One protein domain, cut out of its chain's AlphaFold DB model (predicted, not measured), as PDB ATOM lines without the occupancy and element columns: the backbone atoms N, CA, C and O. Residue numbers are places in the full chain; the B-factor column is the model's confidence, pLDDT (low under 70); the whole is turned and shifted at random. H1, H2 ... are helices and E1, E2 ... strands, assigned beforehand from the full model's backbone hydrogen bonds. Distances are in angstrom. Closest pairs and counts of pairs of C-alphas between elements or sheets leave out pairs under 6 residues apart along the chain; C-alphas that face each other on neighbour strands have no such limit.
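AT A GLANCE: This is residues 25 to 117 of the 117 residues of an uncharacterized protein of Ramlibacter sp. G-1-2-2 (UniProt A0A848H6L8). Two sheets lie partly face to face as a sandwich, their strands crossed: a larger, strongly twisted sheet with the long strands E1, E2 and E3 and the short E6, and a smaller one of E5, E4 and E7. The short helix H1 covers the smaller sheet, and the E2 to E3 hairpin reaches away at the other end of the long axis. The 93 printed residues hold seven named strands, then one named helix; under half are in named elements, and the class is mostly strand. Both sheets, in the orders E1 - E2 - E3 - E6 and E5 - E4 - E7, are antiparallel. The whole is compact, with a radius of gyration of the C-alphas of 13.8 A, yet elongated, spanning 47 by 25 by 20 A.

IN THESE COORDINATES: E1, residues 27 to 33, begins at C-alpha 27 (151.930, 169.884, 87.467) and is 18.2 A long. E2, residues 40 to 48, and E3, residues 54 to 62, measure 25.2 A and 25.1 A. E4 is residues 68 to 72, 13.7 A; E5 is 78 to 80, 6.3 A; E6 is 85 to 87, 6.8 A; E7 is 97 to 101, 13.9 A. H1, residues 108 to 112, 5.5 A, ends at C-alpha 112 (151.093, 200.029, 92.154).

HOW THE PARTS SIT: E1, E2 and E3 form a meander, each strand the antiparallel neighbour of the one before; N 29 and O 44 are 2.8 A apart, N 43 and O 59 2.8 A. E6 is the edge strand beside E3, with N 60 and O 86 at 2.8 A. In the other sheet N 70 of E4 and O 78 of E5 are within hydrogen-bond range at 3.0 A, and so are N 69 of E4 and O 100 of E7 at 2.9 A. The facing parts of the sandwich are 9.9 A centre to centre, the strands at 42 degrees. H1 is on the sheet E5 E4 E7 at a height of 8.1 A, only just over E4 with 3 C-alphas; the closest C-alphas, of Cys 69 and Cys 109, are 5.4 A apart. Its O i to N i+4 pair is within hydrogen-bond range.

THE WHOLE: The C-alphas farthest apart, of Tyr 51 and Thr 105, are 47.7 A apart. The printed part has no cut and no long link. Mean pLDDT of the printed part is 83.3; residues 90 to 92, 103 to 108, 110 to 111 and 115 to 117 are under 70.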
ATOM      1  N   GLY A  25     156.098 166.778  83.391       70.06
ATOM      2  CA  GLY A  25     155.907 168.175  83.020       70.06
ATOM      3  C   GLY A  25     155.327 168.968  84.197       70.06
ATOM      4  O   GLY A  25     154.872 168.375  85.176       70.06
ATOM      5  N   PRO A  26     155.328 170.306  84.140       77.81
ATOM      6  CA  PRO A  26     154.828 171.113  85.243       77.81
ATOM      7  C   PRO A  26     153.409 170.678  85.644       77.81
ATOM      8  O   PRO A  26     152.502 170.661  84.811       77.81
ATOM      9  N   VAL A  27     153.221 170.328  86.917       87.31
ATOM     10  CA  VAL A  27     151.930 169.884  87.467       87.31
ATOM     11  C   VAL A  27     151.345 171.008  88.308       87.31
ATOM     12  O   VAL A  27     151.977 171.467  89.260       87.31
ATOM     13  N   MET A  28     150.135 171.464  87.983       89.38
ATOM     14  CA  MET A  28     149.439 172.450  88.810       89.38
ATOM     15  C   MET A  28     149.068 171.818  90.157       89.38
ATOM     16  O   MET A  28     148.421 170.775  90.202       89.38
ATOM     17  N   SER A  29     149.468 172.468  91.247       88.19
ATOM     18  CA  SER A  29     149.193 172.017  92.616       88.19
ATOM     19  C   SER A  29     148.058 172.798  93.274       88.19
ATOM     20  O   SER A  29     147.228 172.208  93.961       88.19
ATOM     21  N   GLN A  30     148.004 174.117  93.062       89.44
ATOM     22  CA  GLN A  30     147.035 175.013  93.695       89.44
ATOM     23  C   GLN A  30     146.674 176.172  92.761       89.44
ATOM     24  O   GLN A  30     147.492 176.591  91.940       89.44
ATOM     25  N   SER A  31     145.457 176.698  92.914       91.94
ATOM     26  CA  SER A  31     144.964 177.892  92.224       91.94
ATOM     27  C   SER A  31     144.071 178.699  93.169       91.94
ATOM     28  O   SER A  31     143.227 178.131  93.860       91.94
ATOM     29  N   TYR A  32     144.267 180.013  93.205       91.69
ATOM     30  CA  TYR A  32     143.511 180.967  94.013       91.69
ATOM     31  C   TYR A  32     143.092 182.154  93.144       91.69
ATOM     32  O   TYR A  32     143.896 182.666  92.365       91.69
ATOM     33  N   GLN A  33     141.842 182.602  93.270       93.31
ATOM     34  CA  GLN A  33     141.342 183.791  92.580       93.31
ATOM     35  C   GLN A  33     141.364 184.994  93.519       93.31
ATOM     36  O   GLN A  33     140.983 184.884  94.678       93.31
ATOM     37  N   PHE A  34     141.750 186.160  93.006       89.81
ATOM     38  CA  PHE A  34     141.693 187.396  93.781       89.81
ATOM     39  C   PHE A  34     140.257 187.936  93.822       89.81
ATOM     40  O   PHE A  34     139.760 188.425  92.807       89.81
ATOM     41  N   ASP A  35     139.613 187.911  94.993       85.88
ATOM     42  CA  ASP A  35     138.202 188.307  95.168       85.88
ATOM     43  C   ASP A  35     137.884 189.705  94.607       85.88
ATOM     44  O   ASP A  35     136.864 189.920  93.955       85.88
ATOM     45  N   LYS A  36     138.790 190.671  94.812       86.12
ATOM     46  CA  LYS A  36     138.647 192.054  94.314       86.12
ATOM     47  C   LYS A  36     139.043 192.227  92.841       86.12
ATOM     48  O   LYS A  36     138.799 193.285  92.260       86.12
ATOM     49  N   HIS A  37     139.643 191.209  92.226       90.19
ATOM     50  CA  HIS A  37     140.128 191.226  90.844       90.19
ATOM     51  C   HIS A  37     139.688 189.954  90.104       90.19
ATOM     52  O   HIS A  37     140.526 189.114  89.756       90.19
ATOM     53  N   PRO A  38     138.376 189.815  89.826       90.38
ATOM     54  CA  PRO A  38     137.849 188.647  89.138       90.38
ATOM     55  C   PRO A  38     138.546 188.447  87.789       90.38
ATOM     56  O   PRO A  38     138.816 189.391  87.040       90.38
ATOM     57  N   GLY A  39     138.858 187.188  87.505       92.44
ATOM     58  CA  GLY A  39     139.633 186.770  86.339       92.44
ATOM     59  C   GLY A  39     141.154 186.801  86.523       92.44
ATOM     60  O   GLY A  39     141.848 186.296  85.648       92.44
ATOM     61  N   VAL A  40     141.696 187.314  87.632       94.75
ATOM     62  CA  VAL A  40     143.124 187.156  87.966       94.75
ATOM     63  C   VAL A  40     143.302 185.996  88.933       94.75
ATOM     64  O   VAL A  40     142.576 185.891  89.922       94.75
ATOM     65  N   TYR A  41     144.273 185.135  88.647       95.00
ATOM     66  CA  TYR A  41     144.547 183.924  89.411       95.00
ATOM     67  C   TYR A  41     146.012 183.865  89.829       95.00
ATOM     68  O   TYR A  41     146.898 184.211  89.050       95.00
ATOM     69  N   MET A  42     146.257 183.389  91.042       93.12
ATOM     70  CA  MET A  42     147.554 182.910  91.498       93.12
ATOM     71  C   MET A  42     147.553 181.387  91.399       93.12
ATOM     72  O   MET A  42     146.700 180.735  91.993       93.12
ATOM     73  N   GLU A  43     148.506 180.819  90.675       93.38
ATOM     74  CA  GLU A  43     148.653 179.374  90.523       93.38
ATOM     75  C   GLU A  43     150.035 178.917  90.960       93.38
ATOM     76  O   GLU A  43     151.050 179.498  90.568       93.38
ATOM     77  N   THR A  44     150.080 177.833  91.724       91.06
ATOM     78  CA  THR A  44     151.325 177.187  92.134       91.06
ATOM     79  C   THR A  44     151.506 175.908  91.336       91.06
ATOM     80  O   THR A  44     150.683 174.991  91.396       91.06
ATOM     81  N   TRP A  45     152.609 175.833  90.606       90.81
ATOM     82  CA  TRP A  45     152.980 174.720  89.743       90.81
ATOM     83  C   TRP A  45     154.228 174.036  90.293       90.81
ATOM     84  O   TRP A  45     155.213 174.706  90.596       90.81
ATOM     85  N   MET A  46     154.208 172.710  90.387       88.31
ATOM     86  CA  MET A  46     155.395 171.908  90.673       88.31
ATOM     87  C   MET A  46     156.156 171.674  89.374       88.31
ATOM     88  O   MET A  46     155.629 171.059  88.448       88.31
ATOM     89  N   GLN A  47     157.377 172.198  89.298       85.12
ATOM     90  CA  GLN A  47     158.285 172.016  88.168       85.12
ATOM     91  C   GLN A  47     159.326 170.971  88.549       85.12
ATOM     92  O   GLN A  47     160.018 171.150  89.546       85.12
ATOM     93  N   TYR A  48     159.429 169.897  87.775       84.62
ATOM     94  CA  TYR A  48     160.413 168.846  88.005       84.62
ATOM     95  C   TYR A  48     161.597 169.041  87.066       84.62
ATOM     96  O   TYR A  48     161.416 169.283  85.870       84.62
ATOM     97  N   ASP A  49     162.806 168.973  87.614       82.00
ATOM     98  CA  ASP A  49     164.022 168.982  86.809       82.00
ATOM     99  C   ASP A  49     164.293 167.609  86.165       82.00
ATOM    100  O   ASP A  49     163.530 166.651  86.317       82.00
ATOM    101  N   TYR A  50     165.399 167.509  85.425       79.25
ATOM    102  CA  TYR A  50     165.820 166.261  84.783       79.25
ATOM    103  C   TYR A  50     166.061 165.114  85.782       79.25
ATOM    104  O   TYR A  50     165.906 163.950  85.425       79.25
ATOM    105  N   TYR A  51     166.406 165.433  87.033       83.31
ATOM    106  CA  TYR A  51     166.651 164.463  88.100       83.31
ATOM    107  C   TYR A  51     165.380 164.113  88.892       83.31
ATOM    108  O   TYR A  51     165.440 163.304  89.817       83.31
ATOM    109  N   GLY A  52     164.229 164.694  88.535       80.75
ATOM    110  CA  GLY A  52     162.953 164.477  89.214       80.75
ATOM    111  C   GLY A  52     162.795 165.274  90.512       80.75
ATOM    112  O   GLY A  52     161.863 165.013  91.274       80.75
ATOM    113  N   VAL A  53     163.664 166.251  90.779       82.94
ATOM    114  CA  VAL A  53     163.537 167.128  91.946       82.94
ATOM    115  C   VAL A  53     162.481 168.190  91.645       82.94
ATOM    116  O   VAL A  53     162.633 169.011  90.741       82.94
ATOM    117  N   GLY A  54     161.381 168.154  92.399       84.31
ATOM    118  CA  GLY A  54     160.272 169.096  92.268       84.31
ATOM    119  C   GLY A  54     160.546 170.415  92.989       84.31
ATOM    120  O   GLY A  54     160.874 170.424  94.171       84.31
ATOM    121  N   SER A  55     160.360 171.532  92.290       85.94
ATOM    122  CA  SER A  55     160.423 172.885  92.846       85.94
ATOM    123  C   SER A  55     159.110 173.633  92.598       85.94
ATOM    124  O   SER A  55     158.629 173.659  91.458       85.94
ATOM    125  N   PRO A  56     158.517 174.276  93.620       87.56
ATOM    126  CA  PRO A  56     157.316 175.070  93.431       87.56
ATOM    127  C   PRO A  56     157.629 176.367  92.677       87.56
ATOM    128  O   PRO A  56     158.628 177.052  92.914       87.56
ATOM    129  N   SER A  57     156.723 176.733  91.782       89.38
ATOM    130  CA  SER A  57     156.736 177.975  91.021       89.38
ATOM    131  C   SER A  57     155.370 178.627  91.128       89.38
ATOM    132  O   SER A  57     154.376 178.025  90.728       89.38
ATOM    133  N   THR A  58     155.319 179.875  91.582       92.06
ATOM    134  CA  THR A  58     154.069 180.640  91.582       92.06
ATOM    135  C   THR A  58     153.970 181.508  90.337       92.06
ATOM    136  O   THR A  58     154.943 182.140  89.917       92.06
ATOM    137  N   ILE A  59     152.790 181.519  89.729       93.12
ATOM    138  CA  ILE A  59     152.469 182.244  88.508       93.12
ATOM    139  C   ILE A  59     151.209 183.065  88.766       93.12
ATOM    140  O   ILE A  59     150.223 182.545  89.280       93.12
ATOM    141  N   VAL A  60     151.227 184.339  88.390       94.88
ATOM    142  CA  VAL A  60     150.026 185.177  88.336       94.88
ATOM    143  C   VAL A  60     149.526 185.195  86.899       94.88
ATOM    144  O   VAL A  60     150.305 185.438  85.978       94.88
ATOM    145  N   ILE A  61     148.243 184.921  86.693       95.50
ATOM    146  CA  ILE A  61     147.625 184.811  85.371       95.50
ATOM    147  C   ILE A  61     146.437 185.757  85.298       95.50
ATOM    148  O   ILE A  61     145.532 185.694  86.130       95.50
ATOM    149  N   ASN A  62     146.406 186.596  84.268       95.38
ATOM    150  CA  ASN A  62     145.255 187.430  83.970       95.38
ATOM    151  C   ASN A  62     144.368 186.745  82.923       95.38
ATOM    152  O   ASN A  62     144.595 186.863  81.725       95.38
ATOM    153  N   ARG A  63     143.326 186.047  83.371       95.62
ATOM    154  CA  ARG A  63     142.260 185.489  82.522       95.62
ATOM    155  C   ARG A  63     141.063 186.438  82.374       95.62
ATOM    156  O   ARG A  63     140.040 186.039  81.825       95.62
ATOM    157  N   SER A  64     141.150 187.670  82.880       92.38
ATOM    158  CA  SER A  64     140.107 188.681  82.686       92.38
ATOM    159  C   SER A  64     140.198 189.306  81.288       92.38
ATOM    160  O   SER A  64     141.195 189.156  80.584       92.38
ATOM    161  N   ASN A  65     139.165 190.046  80.888       91.94
ATOM    162  CA  ASN A  65     139.131 190.799  79.630       91.94
ATOM    163  C   ASN A  65     139.772 192.197  79.729       91.94
ATOM    164  O   ASN A  65     139.711 192.963  78.771       91.94
ATOM    165  N   MET A  66     140.376 192.545  80.869       88.38
ATOM    166  CA  MET A  66     140.997 193.849  81.102       88.38
ATOM    167  C   MET A  66     142.457 193.693  81.530       88.38
ATOM    168  O   MET A  66     142.790 192.723  82.211       88.38
ATOM    169  N   PRO A  67     143.343 194.639  81.186       88.94
ATOM    170  CA  PRO A  67     144.695 194.654  81.726       88.94
ATOM    171  C   PRO A  67     144.686 194.851  83.250       88.94
ATOM    172  O   PRO A  67     143.839 195.560  83.804       88.94
ATOM    173  N   LYS A  68     145.645 194.220  83.929       89.50
ATOM    174  CA  LYS A  68     145.814 194.269  85.389       89.50
ATOM    175  C   LYS A  68     147.267 194.539  85.734       89.50
ATOM    176  O   LYS A  68     148.152 194.105  85.007       89.50
ATOM    177  N   CYS A  69     147.513 195.219  86.840       90.00
ATOM    178  CA  CYS A  69     148.851 195.333  87.401       90.00
ATOM    179  C   CYS A  69     149.006 194.310  88.504       90.00
ATOM    180  O   CYS A  69     148.099 194.160  89.317       90.00
ATOM    181  N   ALA A  70     150.134 193.615  88.524       90.75
ATOM    182  CA  ALA A  70     150.490 192.698  89.594       90.75
ATOM    183  C   ALA A  70     151.903 193.006  90.085       90.75
ATOM    184  O   ALA A  70     152.754 193.409  89.295       90.75
ATOM    185  N   TRP A  71     152.158 192.813  91.374       89.25
ATOM    186  CA  TRP A  71     153.480 192.964  91.986       89.25
ATOM    187  C   TRP A  71     153.641 191.981  93.137       89.25
ATOM    188  O   TRP A  71     152.662 191.420  93.636       89.25
ATOM    189  N   THR A  72     154.883 191.800  93.575       87.31
ATOM    190  CA  THR A  72     155.184 191.080  94.812       87.31
ATOM    191  C   THR A  72     156.127 191.896  95.684       87.31
ATOM    192  O   THR A  72     156.606 192.962  95.289       87.31
ATOM    193  N   GLU A  73     156.427 191.409  96.884       82.88
ATOM    194  CA  GLU A  73     157.468 192.012  97.723       82.88
ATOM    195  C   GLU A  73     158.840 191.962  97.028       82.88
ATOM    196  O   GLU A  73     159.561 192.960  96.997       82.88
ATOM    197  N   ALA A  74     159.160 190.837  96.380       83.81
ATOM    198  CA  ALA A  74     160.454 190.603  95.738       83.81
ATOM    199  C   ALA A  74     160.574 191.179  94.317       83.81
ATOM    200  O   ALA A  74     161.679 191.486  93.877       83.81
ATOM    201  N   LEU A  75     159.465 191.310  93.585       86.31
ATOM    202  CA  LEU A  75     159.459 191.740  92.187       86.31
ATOM    203  C   LEU A  75     158.686 193.042  92.014       86.31
ATOM    204  O   LEU A  75     157.660 193.266  92.659       86.31
ATOM    205  N   ASP A  76     159.175 193.900  91.129       86.25
ATOM    206  CA  ASP A  76     158.483 195.136  90.788       86.25
ATOM    207  C   ASP A  76     157.189 194.872  90.029       86.25
ATOM    208  O   ASP A  76     156.964 193.818  89.433       86.25
ATOM    209  N   SER A  77     156.317 195.868  90.069       87.12
ATOM    210  CA  SER A  77     155.026 195.851  89.406       87.12
ATOM    211  C   SER A  77     155.134 195.666  87.896       87.12
ATOM    212  O   SER A  77     155.895 196.359  87.218       87.12
ATOM    213  N   ARG A  78     154.287 194.786  87.359       88.06
ATOM    214  CA  ARG A  78     154.188 194.470  85.936       88.06
ATOM    215  C   ARG A  78     152.747 194.559  85.450       88.06
ATOM    216  O   ARG A  78     151.816 194.093  86.109       88.06
ATOM    217  N   LEU A  79     152.589 195.095  84.241       90.50
ATOM    218  CA  LEU A  79     151.342 195.046  83.487       90.50
ATOM    219  C   LEU A  79     151.120 193.632  82.936       90.50
ATOM    220  O   LEU A  79     151.948 193.129  82.182       90.50
ATOM    221  N   LEU A  80     149.988 193.026  83.281       91.88
ATOM    222  CA  LEU A  80     149.497 191.757  82.754       91.88
ATOM    223  C   LEU A  80     148.325 192.014  81.814       91.88
ATOM    224  O   LEU A  80     147.234 192.412  82.245       91.88
ATOM    225  N   ARG A  81     148.527 191.773  80.521       92.25
ATOM    226  CA  ARG A  81     147.458 191.840  79.518       92.25
ATOM    227  C   ARG A  81     146.502 190.643  79.651       92.25
ATOM    228  O   ARG A  81     146.864 189.639  80.263       92.25
ATOM    229  N   PRO A  82     145.282 190.723  79.091       93.75
ATOM    230  CA  PRO A  82     144.394 189.567  78.989       93.75
ATOM    231  C   PRO A  82     145.096 188.349  78.372       93.75
ATOM    232  O   PRO A  82     145.726 188.457  77.321       93.75
ATOM    233  N   GLY A  83     144.993 187.201  79.036       94.56
ATOM    234  CA  GLY A  83     145.644 185.940  78.670       94.56
ATOM    235  C   GLY A  83     147.111 185.816  79.102       94.56
ATOM    236  O   GLY A  83     147.691 184.742  78.953       94.56
ATOM    237  N   GLU A  84     147.720 186.873  79.638       94.88
ATOM    238  CA  GLU A  84     149.132 186.870  80.011       94.88
ATOM    239  C   GLU A  84     149.358 186.227  81.384       94.88
ATOM    240  O   GLU A  84     148.553 186.361  82.312       94.88
ATOM    241  N   SER A  85     150.495 185.548  81.512       94.31
ATOM    242  CA  SER A  85     150.971 184.970  82.759       94.31
ATOM    243  C   SER A  85     152.359 185.492  83.113       94.31
ATOM    244  O   SER A  85     153.178 185.821  82.250       94.31
ATOM    245  N   TRP A  86     152.636 185.566  84.409       93.06
ATOM    246  CA  TRP A  86     153.917 186.007  84.931       93.06
ATOM    247  C   TRP A  86     154.359 185.126  86.088       93.06
ATOM    248  O   TRP A  86     153.676 185.003  87.101       93.06
ATOM    249  N   LYS A  87     155.522 184.498  85.917       92.75
ATOM    250  CA  LYS A  87     156.180 183.707  86.954       92.75
ATOM    251  C   LYS A  87     156.746 184.652  88.013       92.75
ATOM    252  O   LYS A  87     157.673 185.405  87.722       92.75
ATOM    253  N   VAL A  88     156.191 184.592  89.218       91.06
ATOM    254  CA  VAL A  88     156.555 185.463  90.345       91.06
ATOM    255  C   VAL A  88     157.447 184.777  91.379       91.06
ATOM    256  O   VAL A  88     157.990 185.446  92.253       91.06
ATOM    257  N   SER A  89     157.648 183.458  91.278       85.69
ATOM    258  CA  SER A  89     158.677 182.762  92.054       85.69
ATOM    259  C   SER A  89     159.304 181.572  91.317       85.69
ATOM    260  O   SER A  89     158.658 180.906  90.505       85.69
ATOM    261  N   GLN A  90     160.587 181.307  91.596       65.81
ATOM    262  CA  GLN A  90     161.337 180.126  91.144       65.81
ATOM    263  C   GLN A  90     161.968 179.406  92.348       65.81
ATOM    264  O   GLN A  90     163.169 179.518  92.567       65.81
ATOM    265  N   GLY A  91     161.169 178.704  93.157       62.75
ATOM    266  CA  GLY A  91     161.687 177.921  94.293       62.75
ATOM    267  C   GLY A  91     161.571 178.573  95.677       62.75
ATOM    268  O   GLY A  91     162.077 178.017  96.644       62.75
ATOM    269  N   GLY A  92     160.873 179.706  95.799       64.56
ATOM    270  CA  GLY A  92     160.529 180.341  97.079       64.56
ATOM    271  C   GLY A  92     159.070 180.804  97.125       64.56
ATOM    272  O   GLY A  92     158.393 180.849  96.090       64.56
ATOM    273  N   SER A  93     158.575 181.153  98.318       72.94
ATOM    274  CA  SER A  93     157.288 181.852  98.438       72.94
ATOM    275  C   SER A  93     157.388 183.199  97.710       72.94
ATOM    276  O   SER A  93     158.378 183.902  97.916       72.94
ATOM    277  N   PRO A  94     156.409 183.588  96.872       73.69
ATOM    278  CA  PRO A  94     156.412 184.904  96.232       73.69
ATOM    279  C   PRO A  94     156.202 186.057  97.233       73.69
ATOM    280  O   PRO A  94     156.239 187.215  96.822       73.69
ATOM    281  N   GLY A  95     155.975 185.757  98.518       80.12
ATOM    282  CA  GLY A  95     155.521 186.729  99.507       80.12
ATOM    283  C   GLY A  95     154.076 187.141  99.238       80.12
ATOM    284  O   GLY A  95     153.315 186.410  98.594       80.12
ATOM    285  N   ASN A  96     153.696 188.322  99.720       85.19
ATOM    286  CA  ASN A  96     152.400 188.900  99.390       85.19
ATOM    287  C   ASN A  96     152.352 189.297  97.907       85.19
ATOM    288  O   ASN A  96     153.277 189.925  97.384       85.19
ATOM    289  N   ILE A  97     151.256 188.938  97.236       88.50
ATOM    290  CA  ILE A  97     150.979 189.335  95.853       88.50
ATOM    291  C   ILE A  97     149.878 190.387  95.867       88.50
ATOM    292  O   ILE A  97     148.776 190.132  96.356       88.50
ATOM    293  N   GLY A  98     150.171 191.548  95.292       88.88
ATOM    294  CA  GLY A  98     149.190 192.596  95.062       88.88
ATOM    295  C   GLY A  98     148.717 192.606  93.614       88.88
ATOM    296  O   GLY A  98     149.477 192.295  92.694       88.88
ATOM    297  N   VAL A  99     147.445 192.953  93.416       90.19
ATOM    298  CA  VAL A  99     146.833 193.147  92.099       90.19
ATOM    299  C   VAL A  99     146.036 194.448  92.121       90.19
ATOM    300  O   VAL A  99     145.407 194.770  93.124       90.19
ATOM    301  N   SER A 100     146.055 195.203  91.024       87.88
ATOM    302  CA  SER A 100     145.225 196.395  90.832       87.88
ATOM    303  C   SER A 100     144.703 196.492  89.395       87.88
ATOM    304  O   SER A 100     145.183 195.824  88.472       87.88
ATOM    305  N   ASN A 101     143.658 197.297  89.195       82.00
ATOM    306  CA  ASN A 101     143.129 197.569  87.861       82.00
ATOM    307  C   ASN A 101     144.009 198.605  87.160       82.00
ATOM    308  O   ASN A 101     144.379 199.605  87.765       82.00
ATOM    309  N   VAL A 102     144.288 198.387  85.877       74.06
ATOM    310  CA  VAL A 102     144.973 199.385  85.050       74.06
ATOM    311  C   VAL A 102     143.919 200.302  84.457       74.06
ATOM    312  O   VAL A 102     143.006 199.836  83.776       74.06
ATOM    313  N   VAL A 103     144.056 201.602  84.680       65.00
ATOM    314  CA  VAL A 103     143.314 202.619  83.932       65.00
ATOM    315  C   VAL A 103     144.174 203.067  82.751       65.00
ATOM    316  O   VAL A 103     145.384 203.217  82.879       65.00
ATOM    317  N   ALA A 104     143.565 203.235  81.573       47.22
ATOM    318  CA  ALA A 104     144.271 203.414  80.295       47.22
ATOM    319  C   ALA A 104     145.216 204.634  80.236       47.22
ATOM    320  O   ALA A 104     146.079 204.700  79.367       47.22
ATOM    321  N   THR A 105     145.052 205.590  81.148       52.44
ATOM    322  CA  THR A 105     145.836 206.827  81.248       52.44
ATOM    323  C   THR A 105     146.820 206.829  82.414       52.44
ATOM    324  O   THR A 105     147.493 207.831  82.639       52.44
ATOM    325  N   ASP A 106     146.875 205.754  83.194       53.50
ATOM    326  CA  ASP A 106     147.557 205.759  84.476       53.50
ATOM    327  C   ASP A 106     148.992 205.216  84.329       53.50
ATOM    328  O   ASP A 106     149.167 204.074  83.888       53.50
ATOM    329  N   PRO A 107     150.046 205.955  84.740       55.78
ATOM    330  CA  PRO A 107     151.362 205.356  84.990       55.78
ATOM    331  C   PRO A 107     151.312 204.290  86.104       55.78
ATOM    332  O   PRO A 107     152.309 203.612  86.356       55.78
ATOM    333  N   GLY A 108     150.149 204.133  86.748       59.28
ATOM    334  CA  GLY A 108     149.818 203.346  87.928       59.28
ATOM    335  C   GLY A 108     150.273 201.898  87.982       59.28
ATOM    336  O   GLY A 108     150.279 201.355  89.075       59.28
ATOM    337  N   CYS A 109     150.756 201.276  86.900       73.38
ATOM    338  CA  CYS A 109     151.499 200.030  87.085       73.38
ATOM    339  C   CYS A 109     152.806 200.269  87.818       73.38
ATOM    340  O   CYS A 109     153.017 199.642  88.841       73.38
ATOM    341  N   ALA A 110     153.621 201.224  87.365       66.69
ATOM    342  CA  ALA A 110     154.920 201.526  87.963       66.69
ATOM    343  C   ALA A 110     154.822 201.970  89.436       66.69
ATOM    344  O   ALA A 110     155.772 201.794  90.192       66.69
ATOM    345  N   ASN A 111     153.675 202.522  89.848       66.69
ATOM    346  CA  ASN A 111     153.434 202.966  91.220       66.69
ATOM    347  C   ASN A 111     152.616 201.971  92.060       66.69
ATOM    348  O   ASN A 111     152.567 202.129  93.275       66.69
ATOM    349  N   ALA A 112     152.027 200.925  91.464       70.62
ATOM    350  CA  ALA A 112     151.093 200.029  92.154       70.62
ATOM    351  C   ALA A 112     151.692 199.381  93.411       70.62
ATOM    352  O   ALA A 112     151.013 199.251  94.423       70.62
ATOM    353  N   LYS A 113     152.979 199.013  93.358       72.94
ATOM    354  CA  LYS A 113     153.697 198.464  94.515       72.94
ATOM    355  C   LYS A 113     153.902 199.505  95.616       72.94
ATOM    356  O   LYS A 113     153.747 199.183  96.786       72.94
ATOM    357  N   ARG A 114     154.243 200.743  95.244       70.25
ATOM    358  CA  ARG A 114     154.492 201.845  96.184       70.25
ATOM    359  C   ARG A 114     153.215 202.268  96.901       70.25
ATOM    360  O   ARG A 114     153.250 202.475  98.103       70.25
ATOM    361  N   ASP A 115     152.113 202.375  96.168       67.00
ATOM    362  CA  ASP A 115     150.843 202.895  96.687       67.00
ATOM    363  C   ASP A 115     150.058 201.842  97.512       67.00
ATOM    364  O   ASP A 115     148.977 202.128  98.023       67.00
ATOM    365  N   TYR A 116     150.580 200.613  97.629       64.06
ATOM    366  CA  TYR A 116     150.022 199.529  98.451       64.06
ATOM    367  C   TYR A 116     150.568 199.497  99.891       64.06
ATOM    368  O   TYR A 116     150.051 198.745 100.720       64.06
ATOM    369  N   HIS A 117     151.607 200.283 100.179       55.28
ATOM    370  CA  HIS A 117     152.177 200.466 101.517       55.28
ATOM    371  C   HIS A 117     151.588 201.698 102.207       55.28
ATOM    372  O   HIS A 117     151.469 201.648 103.452       55.28
TER     373      HIS A 117